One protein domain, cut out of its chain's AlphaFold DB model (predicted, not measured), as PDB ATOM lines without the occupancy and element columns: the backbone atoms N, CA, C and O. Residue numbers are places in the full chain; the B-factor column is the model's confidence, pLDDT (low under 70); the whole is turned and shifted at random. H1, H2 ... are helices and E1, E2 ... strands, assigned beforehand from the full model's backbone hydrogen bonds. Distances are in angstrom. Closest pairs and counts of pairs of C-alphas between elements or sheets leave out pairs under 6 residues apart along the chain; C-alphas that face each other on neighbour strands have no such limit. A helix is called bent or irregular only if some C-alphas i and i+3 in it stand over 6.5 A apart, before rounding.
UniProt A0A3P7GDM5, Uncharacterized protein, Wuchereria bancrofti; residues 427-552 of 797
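AT A GLANCE: This is residues 427 to 552 of the 797 residues of an uncharacterized protein of Wuchereria bancrofti (UniProt A0A3P7GDM5). One strongly twisted, curled antiparallel sheet of five strands has the long helix H4 packed slantwise across one face, over the inner strands E1 and E5. Three short helices lie round its margins: H1 grazes the sheet, H2 lies beside the strands, and H3 lies off the sheet just past the end of E4. The printed part has 126 residues, with four named helices and five named strands along the chain as E1 H1 E2 E3 H2 E4 H3 E5 H4; the sheet's order is E2 E1 E5 E4 E3. The class is mixed, helices and strands, though under half of the residues are in named elements. The whole is compact, with a radius of gyration of the C-alphas of 14.5 A and spans of 43 by 32 by 28 A.

IN THESE COORDINATES: After residues 427 to 440, with no named element, E1 holds residues 441 to 447, 20.1 A long, from C-alpha 441 at (207.335, 195.404, 208.979). H1 is residues 449 to 455, E2 464 to 466, E3 474 to 476 and H2 480 to 483. E4, residues 489 to 496, is 20.0 A long and bends by 54 degrees at residue 493. H3 is residues 498 to 503. E5, residues 519 to 527, is 25.0 A long and begins at (196.946, 199.300, 189.036). H4, residues 536 to 549, is 20.1 A long and ends with C-alpha 549 at (202.996, 214.281, 196.492); it is irregular, with C-alphas 542 and 545 7.2 A apart.

HOW THE PARTS SIT: E1 and E5 are antiparallel, with N 442 and O 526 2.7 A apart, within hydrogen-bond range. E2, an edge strand, pairs antiparallel with E1, N 466 to O 445 at 2.9 A. E4 is staggered: its residues 489 to 494 pair with E5, N 492 to O 521 at 2.8 A, and 494 to 496 with the edge strand E3, N 495 to O 475 at 2.8 A. H4 makes two layers with the sheet, a helix on one face of it. Its height over the sheet is 7.6 A, and it runs slantwise to the strands, at 38 degrees to E1 on the local plane; the closest C-alphas of the two are those of Cys 442 and Asp 537, 6.0 A apart. H1 is on the sheet but only grazes it; its closest C-alphas to E5 are those of Thr 451 and Lys 520, 7.2 A. H2 is on the sheet, over none of its strands, at a height over the sheet of 7.1 A. H3 is not on the sheet and is apart from H1, H2 and H4. In H1 and H3 every O i to N i+4 pair is within hydrogen-bond range, in H4 6 of 10; H2 is too short for such a pair.

THE WHOLE: The C-alphas farthest apart, Tyr 516 and Ser 531, are 44.6 A from each other. The printed part has no cut. The link from H3 to E5, 15 residues, is long. The mean pLDDT of the printed part is 72.4; 50 residues are under 70, among them 427 to 440, 475 to 484 and 497 to 512.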
ATOM      1  N   LEU A 427     204.284 189.028 199.750       45.66
ATOM      2  CA  LEU A 427     205.039 189.912 198.868       45.66
ATOM      3  C   LEU A 427     204.706 189.623 197.409       45.66
ATOM      4  O   LEU A 427     204.581 190.557 196.627       45.66
ATOM      5  N   PHE A 428     204.568 188.335 197.074       34.70
ATOM      6  CA  PHE A 428     204.251 187.812 195.746       34.70
ATOM      7  C   PHE A 428     204.086 186.282 195.849       34.70
ATOM      8  O   PHE A 428     204.930 185.681 196.491       34.70
ATOM      9  N   ASN A 429     203.039 185.651 195.295       36.28
ATOM     10  CA  ASN A 429     202.856 184.182 195.155       36.28
ATOM     11  C   ASN A 429     203.627 183.288 196.165       36.28
ATOM     12  O   ASN A 429     204.670 182.716 195.835       36.28
ATOM     13  N   ASP A 430     203.115 183.209 197.398       37.87
ATOM     14  CA  ASP A 430     203.670 182.488 198.562       37.87
ATOM     15  C   ASP A 430     204.996 183.014 199.141       37.87
ATOM     16  O   ASP A 430     205.458 182.505 200.164       37.87
ATOM     17  N   LEU A 431     205.578 184.080 198.572       33.65
ATOM     18  CA  LEU A 431     206.749 184.744 199.132       33.65
ATOM     19  C   LEU A 431     206.395 185.548 200.400       33.65
ATOM     20  O   LEU A 431     205.774 186.613 200.336       33.65
ATOM     21  N   LEU A 432     206.797 185.033 201.565       39.22
ATOM     22  CA  LEU A 432     206.569 185.616 202.893       39.22
ATOM     23  C   LEU A 432     207.834 186.311 203.409       39.22
ATOM     24  O   LEU A 432     208.868 185.671 203.614       39.22
ATOM     25  N   LEU A 433     207.746 187.604 203.735       38.36
ATOM     26  CA  LEU A 433     208.759 188.237 204.583       38.36
ATOM     27  C   LEU A 433     208.550 187.761 206.026       38.36
ATOM     28  O   LEU A 433     207.729 188.301 206.766       38.36
ATOM     29  N   ILE A 434     209.295 186.732 206.442       39.34
ATOM     30  CA  ILE A 434     209.375 186.364 207.861       39.34
ATOM     31  C   ILE A 434     210.279 187.380 208.551       39.34
ATOM     32  O   ILE A 434     211.488 187.182 208.689       39.34
ATOM     33  N   ASP A 435     209.680 188.480 208.991       44.26
ATOM     34  CA  ASP A 435     210.341 189.377 209.922       44.26
ATOM     35  C   ASP A 435     210.569 188.621 211.233       44.26
ATOM     36  O   ASP A 435     209.624 188.113 211.850       44.26
ATOM     37  N   LYS A 436     211.838 188.466 211.627       41.40
ATOM     38  CA  LYS A 436     212.176 187.781 212.877       41.40
ATOM     39  C   LYS A 436     211.498 188.544 214.024       41.40
ATOM     40  O   LYS A 436     211.752 189.742 214.167       41.40
ATOM     41  N   PRO A 437     210.673 187.883 214.859       43.44
ATOM     42  CA  PRO A 437     210.160 188.499 216.075       43.44
ATOM     43  C   PRO A 437     211.319 189.113 216.882       43.44
ATOM     44  O   PRO A 437     212.389 188.500 216.938       43.44
ATOM     45  N   PRO A 438     211.133 190.295 217.498       47.34
ATOM     46  CA  PRO A 438     209.840 190.857 217.898       47.34
ATOM     47  C   PRO A 438     209.340 192.048 217.056       47.34
ATOM     48  O   PRO A 438     208.251 192.541 217.323       47.34
ATOM     49  N   SER A 439     210.087 192.528 216.057       51.10
ATOM     50  CA  SER A 439     209.650 193.631 215.183       51.10
ATOM     51  C   SER A 439     208.993 193.100 213.910       51.10
ATOM     52  O   SER A 439     209.547 192.200 213.285       51.10
ATOM     53  N   ARG A 440     207.852 193.674 213.503       64.50
ATOM     54  CA  ARG A 440     207.220 193.392 212.204       64.50
ATOM     55  C   ARG A 440     207.167 194.643 211.331       64.50
ATOM     56  O   ARG A 440     206.832 195.732 211.804       64.50
ATOM     57  N   SER A 441     207.483 194.448 210.062       71.74
ATOM     58  CA  SER A 441     207.335 195.404 208.979       71.74
ATOM     59  C   SER A 441     205.854 195.552 208.652       71.74
ATOM     60  O   SER A 441     205.126 194.569 208.533       71.74
ATOM     61  N   CYS A 442     205.402 196.787 208.509       78.19
ATOM     62  CA  CYS A 442     204.072 197.166 208.079       78.19
ATOM     63  C   CYS A 442     204.171 197.774 206.679       78.19
ATOM     64  O   CYS A 442     204.942 198.712 206.469       78.19
ATOM     65  N   LEU A 443     203.378 197.265 205.742       79.98
ATOM     66  CA  LEU A 443     203.206 197.852 204.419       79.98
ATOM     67  C   LEU A 443     201.914 198.665 204.401       79.98
ATOM     68  O   LEU A 443     200.888 198.209 204.905       79.98
ATOM     69  N   LEU A 444     201.958 199.863 203.834       85.76
ATOM     70  CA  LEU A 444     200.798 200.730 203.683       85.76
ATOM     71  C   LEU A 444     200.701 201.209 202.240       85.76
ATOM     72  O   LEU A 444     201.702 201.630 201.663       85.76
ATOM     73  N   HIS A 445     199.492 201.176 201.696       87.39
ATOM     74  CA  HIS A 445     199.207 201.579 200.327       87.39
ATOM     75  C   HIS A 445     198.485 202.927 200.312       87.39
ATOM     76  O   HIS A 445     197.670 203.232 201.186       87.39
ATOM     77  N   TYR A 446     198.764 203.725 199.297       88.97
ATOM     78  CA  TYR A 446     198.135 205.002 199.022       88.97
ATOM     79  C   TYR A 446     197.796 205.068 197.540       88.97
ATOM     80  O   TYR A 446     198.614 204.715 196.690       88.97
ATOM     81  N   ILE A 447     196.581 205.512 197.250       87.56
ATOM     82  CA  ILE A 447     196.106 205.737 195.894       87.56
ATOM     83  C   ILE A 447     195.724 207.206 195.760       87.56
ATOM     84  O   ILE A 447     194.982 207.749 196.585       87.56
ATOM     85  N   ASP A 448     196.295 207.855 194.752       88.13
ATOM     86  CA  ASP A 448     195.991 209.244 194.444       88.13
ATOM     87  C   ASP A 448     194.717 209.357 193.594       88.13
ATOM     88  O   ASP A 448     194.212 208.385 193.017       88.13
ATOM     89  N   ASN A 449     194.168 210.566 193.546       86.74
ATOM     90  CA  ASN A 449     192.953 210.856 192.805       86.74
ATOM     91  C   ASN A 449     193.093 210.683 191.286       86.74
ATOM     92  O   ASN A 449     192.083 210.436 190.623       86.74
ATOM     93  N   ALA A 450     194.300 210.799 190.730       87.40
ATOM     94  CA  ALA A 450     194.549 210.631 189.307       87.40
ATOM     95  C   ALA A 450     194.393 209.157 188.931       87.40
ATOM     96  O   ALA A 450     193.658 208.844 187.995       87.40
ATOM     97  N   THR A 451     194.970 208.253 189.727       88.40
ATOM     98  CA  THR A 451     194.771 206.810 189.585       88.40
ATOM     99  C   THR A 451     193.306 206.430 189.780       88.40
ATOM    100  O   THR A 451     192.763 205.684 188.972       88.40
ATOM    101  N   LEU A 452     192.618 206.963 190.796       85.08
ATOM    102  CA  LEU A 452     191.187 206.678 190.993       85.08
ATOM    103  C   LEU A 452     190.331 207.137 189.805       85.08
ATOM    104  O   LEU A 452     189.452 206.400 189.361       85.08
ATOM    105  N   SER A 453     190.610 208.328 189.273       84.32
ATOM    106  CA  SER A 453     189.871 208.895 188.139       84.32
ATOM    107  C   SER A 453     190.100 208.119 186.839       84.32
ATOM    108  O   SER A 453     189.190 208.048 186.016       84.32
ATOM    109  N   ASP A 454     191.290 207.539 186.656       85.73
ATOM    110  CA  ASP A 454     191.607 206.658 185.525       85.73
ATOM    111  C   ASP A 454     190.846 205.325 185.592       85.73
ATOM    112  O   ASP A 454     190.384 204.820 184.567       85.73
ATOM    113  N   MET A 455     190.680 204.773 186.799       81.27
ATOM    114  CA  MET A 455     189.993 203.496 187.009       81.27
ATOM    115  C   MET A 455     188.491 203.591 186.748       81.27
ATOM    116  O   MET A 455     187.937 202.796 185.988       81.27
ATOM    117  N   ASP A 456     187.818 204.540 187.400       74.81
ATOM    118  CA  ASP A 456     186.388 204.772 187.228       74.81
ATOM    119  C   ASP A 456     186.029 206.188 187.690       74.81
ATOM    120  O   ASP A 456     186.197 206.549 188.852       74.81
ATOM    121  N   SER A 457     185.455 206.983 186.787       71.84
ATOM    122  CA  SER A 457     184.996 208.352 187.071       71.84
ATOM    123  C   SER A 457     183.983 208.477 188.223       71.84
ATOM    124  O   SER A 457     183.763 209.580 188.726       71.84
ATOM    125  N   ARG A 458     183.347 207.370 188.632       73.22
ATOM    126  CA  ARG A 458     182.403 207.301 189.760       73.22
ATOM    127  C   ARG A 458     183.096 207.171 191.115       73.22
ATOM    128  O   ARG A 458     182.438 207.343 192.140       73.22
ATOM    129  N   LEU A 459     184.391 206.852 191.137       72.13
ATOM    130  CA  LEU A 459     185.161 206.751 192.369       72.13
ATOM    131  C   LEU A 459     185.338 208.133 193.020       72.13
ATOM    132  O   LEU A 459     185.315 209.168 192.346       72.13
ATOM    133  N   PRO A 460     185.490 208.181 194.354       67.63
ATOM    134  CA  PRO A 460     185.657 209.440 195.062       67.63
ATOM    135  C   PRO A 460     186.915 210.188 194.593       67.63
ATOM    136  O   PRO A 460     187.994 209.618 194.491       67.63
ATOM    137  N   LYS A 461     186.780 211.501 194.358       71.71
ATOM    138  CA  LYS A 461     187.841 212.382 193.816       71.71
ATOM    139  C   LYS A 461     188.973 212.721 194.795       71.71
ATOM    140  O   LYS A 461     189.842 213.530 194.470       71.71
ATOM    141  N   ASN A 462     188.931 212.168 196.001       79.07
ATOM    142  CA  ASN A 462     189.922 212.437 197.036       79.07
ATOM    143  C   ASN A 462     190.976 211.331 197.037       79.07
ATOM    144  O   ASN A 462     190.693 210.205 196.649       79.07
ATOM    145  N   ASP A 463     192.180 211.644 197.495       81.62
ATOM    146  CA  ASP A 463     193.209 210.630 197.709       81.62
ATOM    147  C   ASP A 463     192.839 209.752 198.918       81.62
ATOM    148  O   ASP A 463     192.299 210.259 199.910       81.62
ATOM    149  N   PHE A 464     193.169 208.455 198.892       77.86
ATOM    150  CA  PHE A 464     192.869 207.549 200.006       77.86
ATOM    151  C   PHE A 464     194.048 206.651 200.381       77.86
ATOM    152  O   PHE A 464     194.820 206.175 199.551       77.86
ATOM    153  N   VAL A 465     194.157 206.378 201.682       80.13
ATOM    154  CA  VAL A 465     195.027 205.324 202.204       80.13
ATOM    155  C   VAL A 465     194.265 204.004 202.113       80.13
ATOM    156  O   VAL A 465     193.186 203.867 202.689       80.13
ATOM    157  N   LEU A 466     194.820 203.040 201.385       75.10
ATOM    158  CA  LEU A 466     194.212 201.734 201.163       75.10
ATOM    159  C   LEU A 466     194.631 200.768 202.278       75.10
ATOM    160  O   LEU A 466     195.797 200.381 202.398       75.10
ATOM    161  N   PHE A 467     193.659 200.337 203.081       71.79
ATOM    162  CA  PHE A 467     193.850 199.371 204.169       71.79
ATOM    163  C   PHE A 467     193.593 197.939 203.691       71.79
ATOM    164  O   PHE A 467     192.718 197.245 204.199       71.79
ATOM    165  N   GLN A 468     194.320 197.530 202.656       65.30
ATOM    166  CA  GLN A 468     194.200 196.203 202.058       65.30
ATOM    167  C   GLN A 468     195.468 195.387 202.289       65.30
ATOM    168  O   GLN A 468     196.585 195.923 202.249       65.30
ATOM    169  N   GLN A 469     195.273 194.083 202.484       61.86
ATOM    170  CA  GLN A 469     196.357 193.142 202.725       61.86
ATOM    171  C   GLN A 469     197.153 192.882 201.437       61.86
ATOM    172  O   GLN A 469     196.571 192.434 200.437       61.86
ATOM    173  N   PRO A 470     198.473 193.136 201.444       57.47
ATOM    174  CA  PRO A 470     199.324 192.836 200.300       57.47
ATOM    175  C   PRO A 470     199.389 191.331 200.038       57.47
ATOM    176  O   PRO A 470     199.440 190.526 200.969       57.47
ATOM    177  N   GLY A 471     199.314 190.993 198.752       54.25
ATOM    178  CA  GLY A 471     199.276 189.649 198.180       54.25
ATOM    179  C   GLY A 471     198.035 188.819 198.521       54.25
ATOM    180  O   GLY A 471     197.993 187.640 198.203       54.25
ATOM    181  N   SER A 472     197.009 189.414 199.136       62.01
ATOM    182  CA  SER A 472     195.655 188.843 199.146       62.01
ATOM    183  C   SER A 472     194.722 189.639 198.242       62.01
ATOM    184  O   SER A 472     194.173 189.085 197.297       62.01
ATOM    185  N   ALA A 473     194.588 190.946 198.493       65.63
ATOM    186  CA  ALA A 473     193.779 191.839 197.662       65.63
ATOM    187  C   ALA A 473     194.575 192.432 196.489       65.63
ATOM    188  O   ALA A 473     194.032 192.574 195.398       65.63
ATOM    189  N   PHE A 474     195.849 192.768 196.721       71.99
ATOM    190  CA  PHE A 474     196.740 193.384 195.735       71.99
ATOM    191  C   PHE A 474     197.998 192.538 195.533       71.99
ATOM    192  O   PHE A 474     198.837 192.461 196.434       71.99
ATOM    193  N   TYR A 475     198.147 191.938 194.357       68.21
ATOM    194  CA  TYR A 475     199.335 191.191 193.948       68.21
ATOM    195  C   TYR A 475     200.296 192.113 193.211       68.21
ATOM    196  O   TYR A 475     199.949 192.578 192.136       68.21
ATOM    197  N   ALA A 476     201.494 192.384 193.737       69.37
ATOM    198  CA  ALA A 476     202.503 193.092 192.946       69.37
ATOM    199  C   ALA A 476     202.814 192.301 191.663       69.37
ATOM    200  O   ALA A 476     202.933 191.083 191.724       69.37
ATOM    201  N   ILE A 477     202.940 192.965 190.511       64.45
ATOM    202  CA  ILE A 477     203.281 192.278 189.248       64.45
ATOM    203  C   ILE A 477     204.774 191.928 189.144       64.45
ATOM    204  O   ILE A 477     205.184 191.204 188.238       64.45
ATOM    205  N   ASP A 478     205.591 192.482 190.042       61.40
ATOM    206  CA  ASP A 478     207.042 192.333 190.103       61.40
ATOM    207  C   ASP A 478     207.544 192.276 191.565       61.40
ATOM    208  O   ASP A 478     206.778 192.149 192.523       61.40
ATOM    209  N   PHE A 479     208.863 192.377 191.760       56.78
ATOM    210  CA  PHE A 479     209.495 192.328 193.083       56.78
ATOM    211  C   PHE A 479     209.340 193.606 193.921       56.78
ATOM    212  O   PHE A 479     209.989 193.711 194.965       56.78
ATOM    213  N   SER A 480     208.530 194.584 193.504       65.71
ATOM    214  CA  SER A 480     208.490 195.907 194.135       65.71
ATOM    215  C   SER A 480     208.273 195.849 195.646       65.71
ATOM    216  O   SER A 480     208.968 196.541 196.385       65.71
ATOM    217  N   TYR A 481     207.387 194.980 196.144       63.96
ATOM    218  CA  TYR A 481     207.199 194.825 197.592       63.96
ATOM    219  C   TYR A 481     208.408 194.212 198.298       63.96
ATOM    220  O   TYR A 481     208.747 194.624 199.405       63.96
ATOM    221  N   ALA A 482     209.064 193.229 197.678       58.61
ATOM    222  CA  ALA A 482     210.197 192.532 198.284       58.61
ATOM    223  C   ALA A 482     211.451 193.415 198.341       58.61
ATOM    224  O   ALA A 482     212.244 193.302 199.276       58.61
ATOM    225  N   LEU A 483     211.616 194.293 197.348       58.60
ATOM    226  CA  LEU A 483     212.718 195.250 197.257       58.60
ATOM    227  C   LEU A 483     212.457 196.541 198.044       58.60
ATOM    228  O   LEU A 483     213.382 197.327 198.237       58.60
ATOM    229  N   LEU A 484     211.228 196.762 198.520       66.39
ATOM    230  CA  LEU A 484     210.902 197.930 199.325       66.39
ATOM    231  C   LEU A 484     211.491 197.785 200.735       66.39
ATOM    232  O   LEU A 484     211.032 196.979 201.551       66.39
ATOM    233  N   GLU A 485     212.525 198.575 201.015       71.56
ATOM    234  CA  GLU A 485     213.199 198.625 202.313       71.56
ATOM    235  C   GLU A 485     212.360 199.345 203.381       71.56
ATOM    236  O   GLU A 485     211.489 200.166 203.088       71.56
ATOM    237  N   ASP A 486     212.646 199.071 204.655       77.10
ATOM    238  CA  ASP A 486     211.975 199.751 205.762       77.10
ATOM    239  C   ASP A 486     212.250 201.258 205.765       77.10
ATOM    240  O   ASP A 486     213.383 201.718 205.640       77.10
ATOM    241  N   GLY A 487     211.191 202.046 205.955       80.95
ATOM    242  CA  GLY A 487     211.247 203.505 205.918       80.95
ATOM    243  C   GLY A 487     211.283 204.086 204.504       80.95
ATOM    244  O   GLY A 487     211.348 205.308 204.366       80.95
ATOM    245  N   LYS A 488     211.232 203.247 203.463       86.07
ATOM    246  CA  LYS A 488     211.158 203.675 202.067       86.07
ATOM    247  C   LYS A 488     209.738 203.549 201.527       86.07
ATOM    248  O   LYS A 488     208.911 202.780 202.022       86.07
ATOM    249  N   CYS A 489     209.479 204.336 200.497       89.68
ATOM    250  CA  CYS A 489     208.258 204.295 199.714       89.68
ATOM    251  C   CYS A 489     208.617 204.141 198.243       89.68
ATOM    252  O   CYS A 489     209.739 204.469 197.872       89.68
ATOM    253  N   HIS A 490     207.698 203.636 197.433       88.11
ATOM    254  CA  HIS A 490     207.862 203.553 195.989       88.11
ATOM    255  C   HIS A 490     206.501 203.383 195.306       88.11
ATOM    256  O   HIS A 490     205.550 202.889 195.919       88.11
ATOM    257  N   TYR A 491     206.407 203.756 194.031       88.95
ATOM    258  CA  TYR A 491     205.274 203.362 193.196       88.95
ATOM    259  C   TYR A 491     205.397 201.894 192.790       88.95
ATOM    260  O   TYR A 491     206.452 201.446 192.354       88.95
ATOM    261  N   VAL A 492     204.317 201.146 192.932       84.50
ATOM    262  CA  VAL A 492     204.263 199.703 192.695       84.50
ATOM    263  C   VAL A 492     203.046 199.396 191.843       84.50
ATOM    264  O   VAL A 492     202.012 200.054 191.959       84.50
ATOM    265  N   GLU A 493     203.165 198.403 190.977       84.67
ATOM    266  CA  GLU A 493     202.076 197.985 190.103       84.67
ATOM    267  C   GLU A 493     201.488 196.679 190.613       84.67
ATOM    268  O   GLU A 493     202.226 195.740 190.915       84.67
ATOM    269  N   VAL A 494     200.162 196.632 190.729       80.86
ATOM    270  CA  VAL A 494     199.452 195.511 191.336       80.86
ATOM    271  C   VAL A 494     198.277 195.035 190.492       80.86
ATOM    272  O   VAL A 494     197.555 195.825 189.888       80.86
ATOM    273  N   GLU A 495     198.040 193.733 190.505       78.19
ATOM    274  CA  GLU A 495     196.789 193.120 190.081       78.19
ATOM    275  C   GLU A 495     195.839 192.989 191.267       78.19
ATOM    276  O   GLU A 495     196.245 192.681 192.393       78.19
ATOM    277  N   VAL A 496     194.555 193.226 191.018       76.26
ATOM    278  CA  VAL A 496     193.517 193.144 192.045       76.26
ATOM    279  C   VAL A 496     192.910 191.746 192.041       76.26
ATOM    280  O   VAL A 496     192.398 191.275 191.027       76.26
ATOM    281  N   ASN A 497     192.907 191.086 193.198       69.17
ATOM    282  CA  ASN A 497     192.179 189.836 193.375       69.17
ATOM    283  C   ASN A 497     190.682 190.103 193.559       69.17
ATOM    284  O   ASN A 497     190.220 190.299 194.687       69.17
ATOM    285  N   PHE A 498     189.911 190.055 192.473       66.04
ATOM    286  CA  PHE A 498     188.458 190.256 192.535       66.04
ATOM    287  C   PHE A 498     187.747 189.282 193.470       66.04
ATOM    288  O   PHE A 498     186.815 189.675 194.164       66.04
ATOM    289  N   ASN A 499     188.181 188.021 193.530       62.66
ATOM    290  CA  ASN A 499     187.541 187.031 194.395       62.66
ATOM    291  C   ASN A 499     187.719 187.409 195.869       62.66
ATOM    292  O   ASN A 499     186.764 187.359 196.647       62.66
ATOM    293  N   TYR A 500     188.921 187.854 196.243       60.34
ATOM    294  CA  TYR A 500     189.200 188.306 197.602       60.34
ATOM    295  C   TYR A 500     188.456 189.609 197.926       60.34
ATOM    296  O   TYR A 500     187.773 189.676 198.951       60.34
ATOM    297  N   THR A 501     188.526 190.622 197.054       62.33
ATOM    298  CA  THR A 501     187.890 191.930 197.298       62.33
ATOM    299  C   THR A 501     186.360 191.846 197.328       62.33
ATOM    300  O   THR A 501     185.744 192.492 198.179       62.33
ATOM    301  N   ASN A 502     185.753 190.990 196.496       59.62
ATOM    302  CA  ASN A 502     184.312 190.715 196.518       59.62
ATOM    303  C   ASN A 502     183.877 190.036 197.826       59.62
ATOM    304  O   ASN A 502     182.865 190.416 198.411       59.62
ATOM    305  N   SER A 503     184.644 189.048 198.306       56.56
ATOM    306  CA  SER A 503     184.267 188.241 199.477       56.56
ATOM    307  C   SER A 503     184.205 189.023 200.796       56.56
ATOM    308  O   SER A 503     183.450 188.649 201.691       56.56
ATOM    309  N   ARG A 504     184.976 190.113 200.930       55.13
ATOM    310  CA  ARG A 504     185.069 190.911 202.168       55.13
ATOM    311  C   ARG A 504     184.296 192.233 202.134       55.13
ATOM    312  O   ARG A 504     184.565 193.105 202.956       55.13
ATOM    313  N   SER A 505     183.335 192.381 201.217       44.57
ATOM    314  CA  SER A 505     182.430 193.541 201.161       44.57
ATOM    315  C   SER A 505     183.165 194.889 201.195       44.57
ATOM    316  O   SER A 505     182.796 195.778 201.957       44.57
ATOM    317  N   CYS A 506     184.214 195.045 200.381       47.63
ATOM    318  CA  CYS A 506     184.813 196.352 200.096       47.63
ATOM    319  C   CYS A 506     184.207 196.876 198.784       47.63
ATOM    320  O   CYS A 506     184.803 196.640 197.728       47.63
ATOM    321  N   PRO A 507     183.017 197.515 198.797       48.58
ATOM    322  CA  PRO A 507     182.349 197.980 197.580       48.58
ATOM    323  C   PRO A 507     183.231 198.903 196.728       48.58
ATOM    324  O   PRO A 507     183.063 198.955 195.513       48.58
ATOM    325  N   GLU A 508     184.213 199.573 197.333       50.47
ATOM    326  CA  GLU A 508     185.179 200.428 196.644       50.47
ATOM    327  C   GLU A 508     186.182 199.632 195.791       50.47
ATOM    328  O   GLU A 508     186.605 200.107 194.742       50.47
ATOM    329  N   ALA A 509     186.560 198.416 196.207       48.87
ATOM    330  CA  ALA A 509     187.604 197.627 195.544       48.87
ATOM    331  C   ALA A 509     187.092 196.766 194.378       48.87
ATOM    332  O   ALA A 509     187.869 196.396 193.498       48.87
ATOM    333  N   VAL A 510     185.784 196.492 194.333       50.24
ATOM    334  CA  VAL A 510     185.121 195.772 193.227       50.24
ATOM    335  C   VAL A 510     185.276 196.518 191.890       50.24
ATOM    336  O   VAL A 510     185.165 195.926 190.819       50.24
ATOM    337  N   MET A 511     185.569 197.821 191.936       60.23
ATOM    338  CA  MET A 511     185.647 198.678 190.751       60.23
ATOM    339  C   MET A 511     187.004 198.627 190.031       60.23
ATOM    340  O   MET A 511     187.111 199.115 188.907       60.23
ATOM    341  N   PHE A 512     188.042 198.025 190.623       69.23
ATOM    342  CA  PHE A 512     189.394 198.091 190.066       69.23
ATOM    343  C   PHE A 512     189.674 197.019 189.005       69.23
ATOM    344  O   PHE A 512     190.368 196.049 189.282       69.23
ATOM    345  N   LYS A 513     189.158 197.178 187.778       72.82
ATOM    346  CA  LYS A 513     189.424 196.254 186.656       72.82
ATOM    347  C   LYS A 513     190.892 196.279 186.196       72.82
ATOM    348  O   LYS A 513     191.259 197.164 185.432       72.82
ATOM    349  N   THR A 514     191.692 195.276 186.572       79.06
ATOM    350  CA  THR A 514     193.121 195.160 186.207       79.06
ATOM    351  C   THR A 514     193.439 194.049 185.196       79.06
ATOM    352  O   THR A 514     194.569 193.576 185.137       79.06
ATOM    353  N   ASN A 515     192.461 193.586 184.406       77.00
ATOM    354  CA  ASN A 515     192.652 192.443 183.494       77.00
ATOM    355  C   ASN A 515     193.743 192.697 182.443       77.00
ATOM    356  O   ASN A 515     194.547 191.815 182.155       77.00
ATOM    357  N   TYR A 516     193.762 193.901 181.868       81.38
ATOM    358  CA  TYR A 516     194.664 194.269 180.772       81.38
ATOM    359  C   TYR A 516     195.772 195.228 181.209       81.38
ATOM    360  O   TYR A 516     196.802 195.323 180.553       81.38
ATOM    361  N   MET A 517     195.594 195.921 182.328       85.69
ATOM    362  CA  MET A 517     196.564 196.877 182.841       85.69
ATOM    363  C   MET A 517     196.606 196.785 184.367       85.69
ATOM    364  O   MET A 517     195.548 196.740 184.991       85.69
ATOM    365  N   PRO A 518     197.800 196.713 184.973       87.38
ATOM    366  CA  PRO A 518     197.932 196.693 186.419       87.38
ATOM    367  C   PRO A 518     197.663 198.079 187.017       87.38
ATOM    368  O   PRO A 518     197.917 199.113 186.397       87.38
ATOM    369  N   LEU A 519     197.199 198.090 188.264       87.38
ATOM    370  CA  LEU A 519     196.946 199.300 189.036       87.38
ATOM    371  C   LEU A 519     198.258 199.831 189.623       87.38
ATOM    372  O   LEU A 519     198.926 199.127 190.378       87.38
ATOM    373  N   LYS A 520     198.615 201.086 189.339       89.84
ATOM    374  CA  LYS A 520     199.802 201.729 189.920       89.84
ATOM    375  C   LYS A 520     199.440 202.479 191.203       89.84
ATOM    376  O   LYS A 520     198.690 203.454 191.176       89.84
ATOM    377  N   ILE A 521     199.973 202.024 192.333       89.33
ATOM    378  CA  ILE A 521     199.734 202.595 193.667       89.33
ATOM    379  C   ILE A 521     201.049 203.005 194.323       89.33
ATOM    380  O   ILE A 521     202.121 202.551 193.936       89.33
ATOM    381  N   PHE A 522     200.987 203.853 195.343       92.17
ATOM    382  CA  PHE A 522     202.154 204.220 196.136       92.17
ATOM    383  C   PHE A 522     202.199 203.369 197.403       92.17
ATOM    384  O   PHE A 522     201.270 203.400 198.209       92.17
ATOM    385  N   ALA A 523     203.266 202.602 197.599       90.41
ATOM    386  CA  ALA A 523     203.438 201.765 198.777       90.41
ATOM    387  C   ALA A 523     204.602 202.261 199.628       90.41
ATOM    388  O   ALA A 523     205.662 202.609 199.117       90.41
ATOM    389  N   CYS A 524     204.415 202.261 200.942       89.32
ATOM    390  CA  CYS A 524     205.453 202.570 201.912       89.32
ATOM    391  C   CYS A 524     205.593 201.431 202.904       89.32
ATOM    392  O   CYS A 524     204.595 200.914 203.414       89.32
ATOM    393  N   ARG A 525     206.835 201.106 203.247       85.00
ATOM    394  CA  ARG A 525     207.143 200.138 204.288       85.00
ATOM    395  C   ARG A 525     207.674 200.850 205.522       85.00
ATOM    396  O   ARG A 525     208.467 201.783 205.429       85.00
ATOM    397  N   CYS A 526     207.256 200.415 206.699       84.69
ATOM    398  CA  CYS A 526     207.828 200.854 207.967       84.69
ATOM    399  C   CYS A 526     207.992 199.673 208.912       84.69
ATOM    400  O   CYS A 526     207.367 198.641 208.720       84.69
ATOM    401  N   ARG A 527     208.778 199.836 209.973       82.25
ATOM    402  CA  ARG A 527     208.944 198.814 211.007       82.25
ATOM    403  C   ARG A 527     208.421 199.321 212.343       82.25
ATOM    404  O   ARG A 527     208.751 200.434 212.754       82.25
ATOM    405  N   THR A 528     207.614 198.513 213.029       78.11
ATOM    406  CA  THR A 528     207.200 198.821 214.403       78.11
ATOM    407  C   THR A 528     208.286 198.365 215.371       78.11
ATOM    408  O   THR A 528     208.596 197.176 215.462       78.11
ATOM    409  N   GLU A 529     208.870 199.321 216.095       73.85
ATOM    410  CA  GLU A 529     209.826 199.040 217.167       73.85
ATOM    411  C   GLU A 529     209.146 198.326 218.338       73.85
ATOM    412  O   GLU A 529     208.026 198.660 218.724       73.85
ATOM    413  N   VAL A 530     209.859 197.378 218.945       68.16
ATOM    414  CA  VAL A 530     209.361 196.512 220.030       68.16
ATOM    415  C   VAL A 530     208.883 197.311 221.250       68.16
ATOM    416  O   VAL A 530     207.925 196.927 221.915       68.16
ATOM    417  N   SER A 531     209.532 198.442 221.536       66.38
ATOM    418  CA  SER A 531     209.203 199.346 222.645       66.38
ATOM    419  C   SER A 531     208.029 200.287 222.341       66.38
ATOM    420  O   SER A 531     207.496 200.930 223.251       66.38
ATOM    421  N   SER A 532     207.607 200.398 221.077       69.49
ATOM    422  CA  SER A 532     206.593 201.361 220.660       69.49
ATOM    423  C   SER A 532     205.183 200.830 220.911       69.49
ATOM    424  O   SER A 532     204.722 199.896 220.263       69.49
ATOM    425  N   LYS A 533     204.421 201.515 221.775       72.80
ATOM    426  CA  LYS A 533     202.972 201.272 221.936       72.80
ATOM    427  C   LYS A 533     202.149 201.656 220.701       72.80
ATOM    428  O   LYS A 533     200.968 201.334 220.624       72.80
ATOM    429  N   THR A 534     202.732 202.417 219.773       80.03
ATOM    430  CA  THR A 534     202.042 202.898 218.572       80.03
ATOM    431  C   THR A 534     202.598 202.190 217.334       80.03
ATOM    432  O   THR A 534     203.783 202.376 217.045       80.03
ATOM    433  N   PRO A 535     201.767 201.447 216.580       83.61
ATOM    434  CA  PRO A 535     202.158 200.863 215.298       83.61
ATOM    435  C   PRO A 535     202.731 201.904 214.328       83.61
ATOM    436  O   PRO A 535     202.234 203.037 214.264       83.61
ATOM    437  N   CYS A 536     203.779 201.547 213.582       86.40
ATOM    438  CA  CYS A 536     204.456 202.483 212.682       86.40
ATOM    439  C   CYS A 536     203.536 202.960 211.548       86.40
ATOM    440  O   CYS A 536     203.540 204.144 211.201       86.40
ATOM    441  N   ASP A 537     202.681 202.071 211.042       87.20
ATOM    442  CA  ASP A 537     201.738 202.335 209.955       87.20
ATOM    443  C   ASP A 537     200.669 203.362 210.341       87.20
ATOM    444  O   ASP A 537     200.223 204.140 209.502       87.20
ATOM    445  N   LYS A 538     200.325 203.469 211.631       87.58
ATOM    446  CA  LYS A 538     199.456 204.538 212.141       87.58
ATOM    447  C   LYS A 538     200.072 205.925 211.950       87.58
ATOM    448  O   LYS A 538     199.368 206.854 211.567       87.58
ATOM    449  N   LYS A 539     201.372 206.081 212.229       87.52
ATOM    450  CA  LYS A 539     202.083 207.355 212.011       87.52
ATOM    451  C   LYS A 539     202.321 207.599 210.521       87.52
ATOM    452  O   LYS A 539     202.240 208.738 210.070       87.52
ATOM    453  N   LEU A 540     202.606 206.535 209.773       89.87
ATOM    454  CA  LEU A 540     202.831 206.585 208.333       89.87
ATOM    455  C   LEU A 540     201.568 206.983 207.561       89.87
ATOM    456  O   LEU A 540     201.675 207.774 206.634       89.87
ATOM    457  N   ALA A 541     200.381 206.537 207.979       89.69
ATOM    458  CA  ALA A 541     199.112 206.875 207.327       89.69
ATOM    459  C   ALA A 541     198.832 208.383 207.259       89.69
ATOM    460  O   ALA A 541     198.234 208.850 206.297       89.69
ATOM    461  N   ALA A 542     199.317 209.163 208.231       88.61
ATOM    462  CA  ALA A 542     199.211 210.623 208.194       88.61
ATOM    463  C   ALA A 542     200.244 211.287 207.261       88.61
ATOM    464  O   ALA A 542     200.061 212.427 206.847       88.61
ATOM    465  N   LYS A 543     201.347 210.593 206.947       91.61
ATOM    466  CA  LYS A 543     202.479 211.125 206.171       91.61
ATOM    467  C   LYS A 543     202.484 210.665 204.717       91.61
ATOM    468  O   LYS A 543     202.979 211.398 203.867       91.61
ATOM    469  N   ILE A 544     201.950 209.478 204.426       92.68
ATOM    470  CA  ILE A 544     202.020 208.857 203.100       92.68
ATOM    471  C   ILE A 544     201.481 209.749 201.966       92.68
ATOM    472  O   ILE A 544     202.160 209.808 200.943       92.68
ATOM    473  N   PRO A 545     200.408 210.559 202.132       91.18
ATOM    474  CA  PRO A 545     199.966 211.459 201.060       91.18
ATOM    475  C   PRO A 545     200.989 212.559 200.760       91.18
ATOM    476  O   PRO A 545     201.190 212.955 199.616       91.18
ATOM    477  N   HIS A 546     201.667 213.066 201.794       91.23
ATOM    478  CA  HIS A 546     202.734 214.052 201.631       91.23
ATOM    479  C   HIS A 546     203.977 213.428 200.982       91.23
ATOM    480  O   HIS A 546     204.644 214.091 200.197       91.23
ATOM    481  N   LEU A 547     204.294 212.167 201.291       93.07
ATOM    482  CA  LEU A 547     205.413 211.457 200.665       93.07
ATOM    483  C   LEU A 547     205.151 211.179 199.181       93.07
ATOM    484  O   LEU A 547     206.045 211.397 198.376       93.07
ATOM    485  N   ALA A 548     203.928 210.777 198.824       91.79
ATOM    486  CA  ALA A 548     203.531 210.568 197.435       91.79
ATOM    487  C   ALA A 548     203.568 211.877 196.627       91.79
ATOM    488  O   ALA A 548     204.146 211.927 195.548       91.79
ATOM    489  N   ARG A 549     203.021 212.973 197.176       89.15
ATOM    490  CA  ARG A 549     202.996 214.281 196.492       89.15
ATOM    491  C   ARG A 549     204.369 214.920 196.299       89.15
ATOM    492  O   ARG A 549     204.543 215.687 195.363       89.15
ATOM    493  N   ASN A 550     205.320 214.626 197.181       90.60
ATOM    494  CA  ASN A 550     206.698 215.109 197.067       90.60
ATOM    495  C   ASN A 550     207.634 214.061 196.452       90.60
ATOM    496  O   ASN A 550     208.853 214.176 196.594       90.60
ATOM    497  N   TRP A 551     207.086 213.021 195.814       89.69
ATOM    498  CA  TRP A 551     207.900 212.036 195.120       89.69
ATOM    499  C   TRP A 551     208.661 212.710 193.966       89.69
ATOM    500  O   TRP A 551     208.062 213.513 193.244       89.69
ATOM    501  N   PRO A 552     209.964 212.434 193.775       85.92
ATOM    502  CA  PRO A 552     210.733 213.078 192.717       85.92
ATOM    503  C   PRO A 552     210.122 212.802 191.339       85.92
ATOM    504  O   PRO A 552     209.953 211.648 190.951       85.92
TER     505      PRO A 552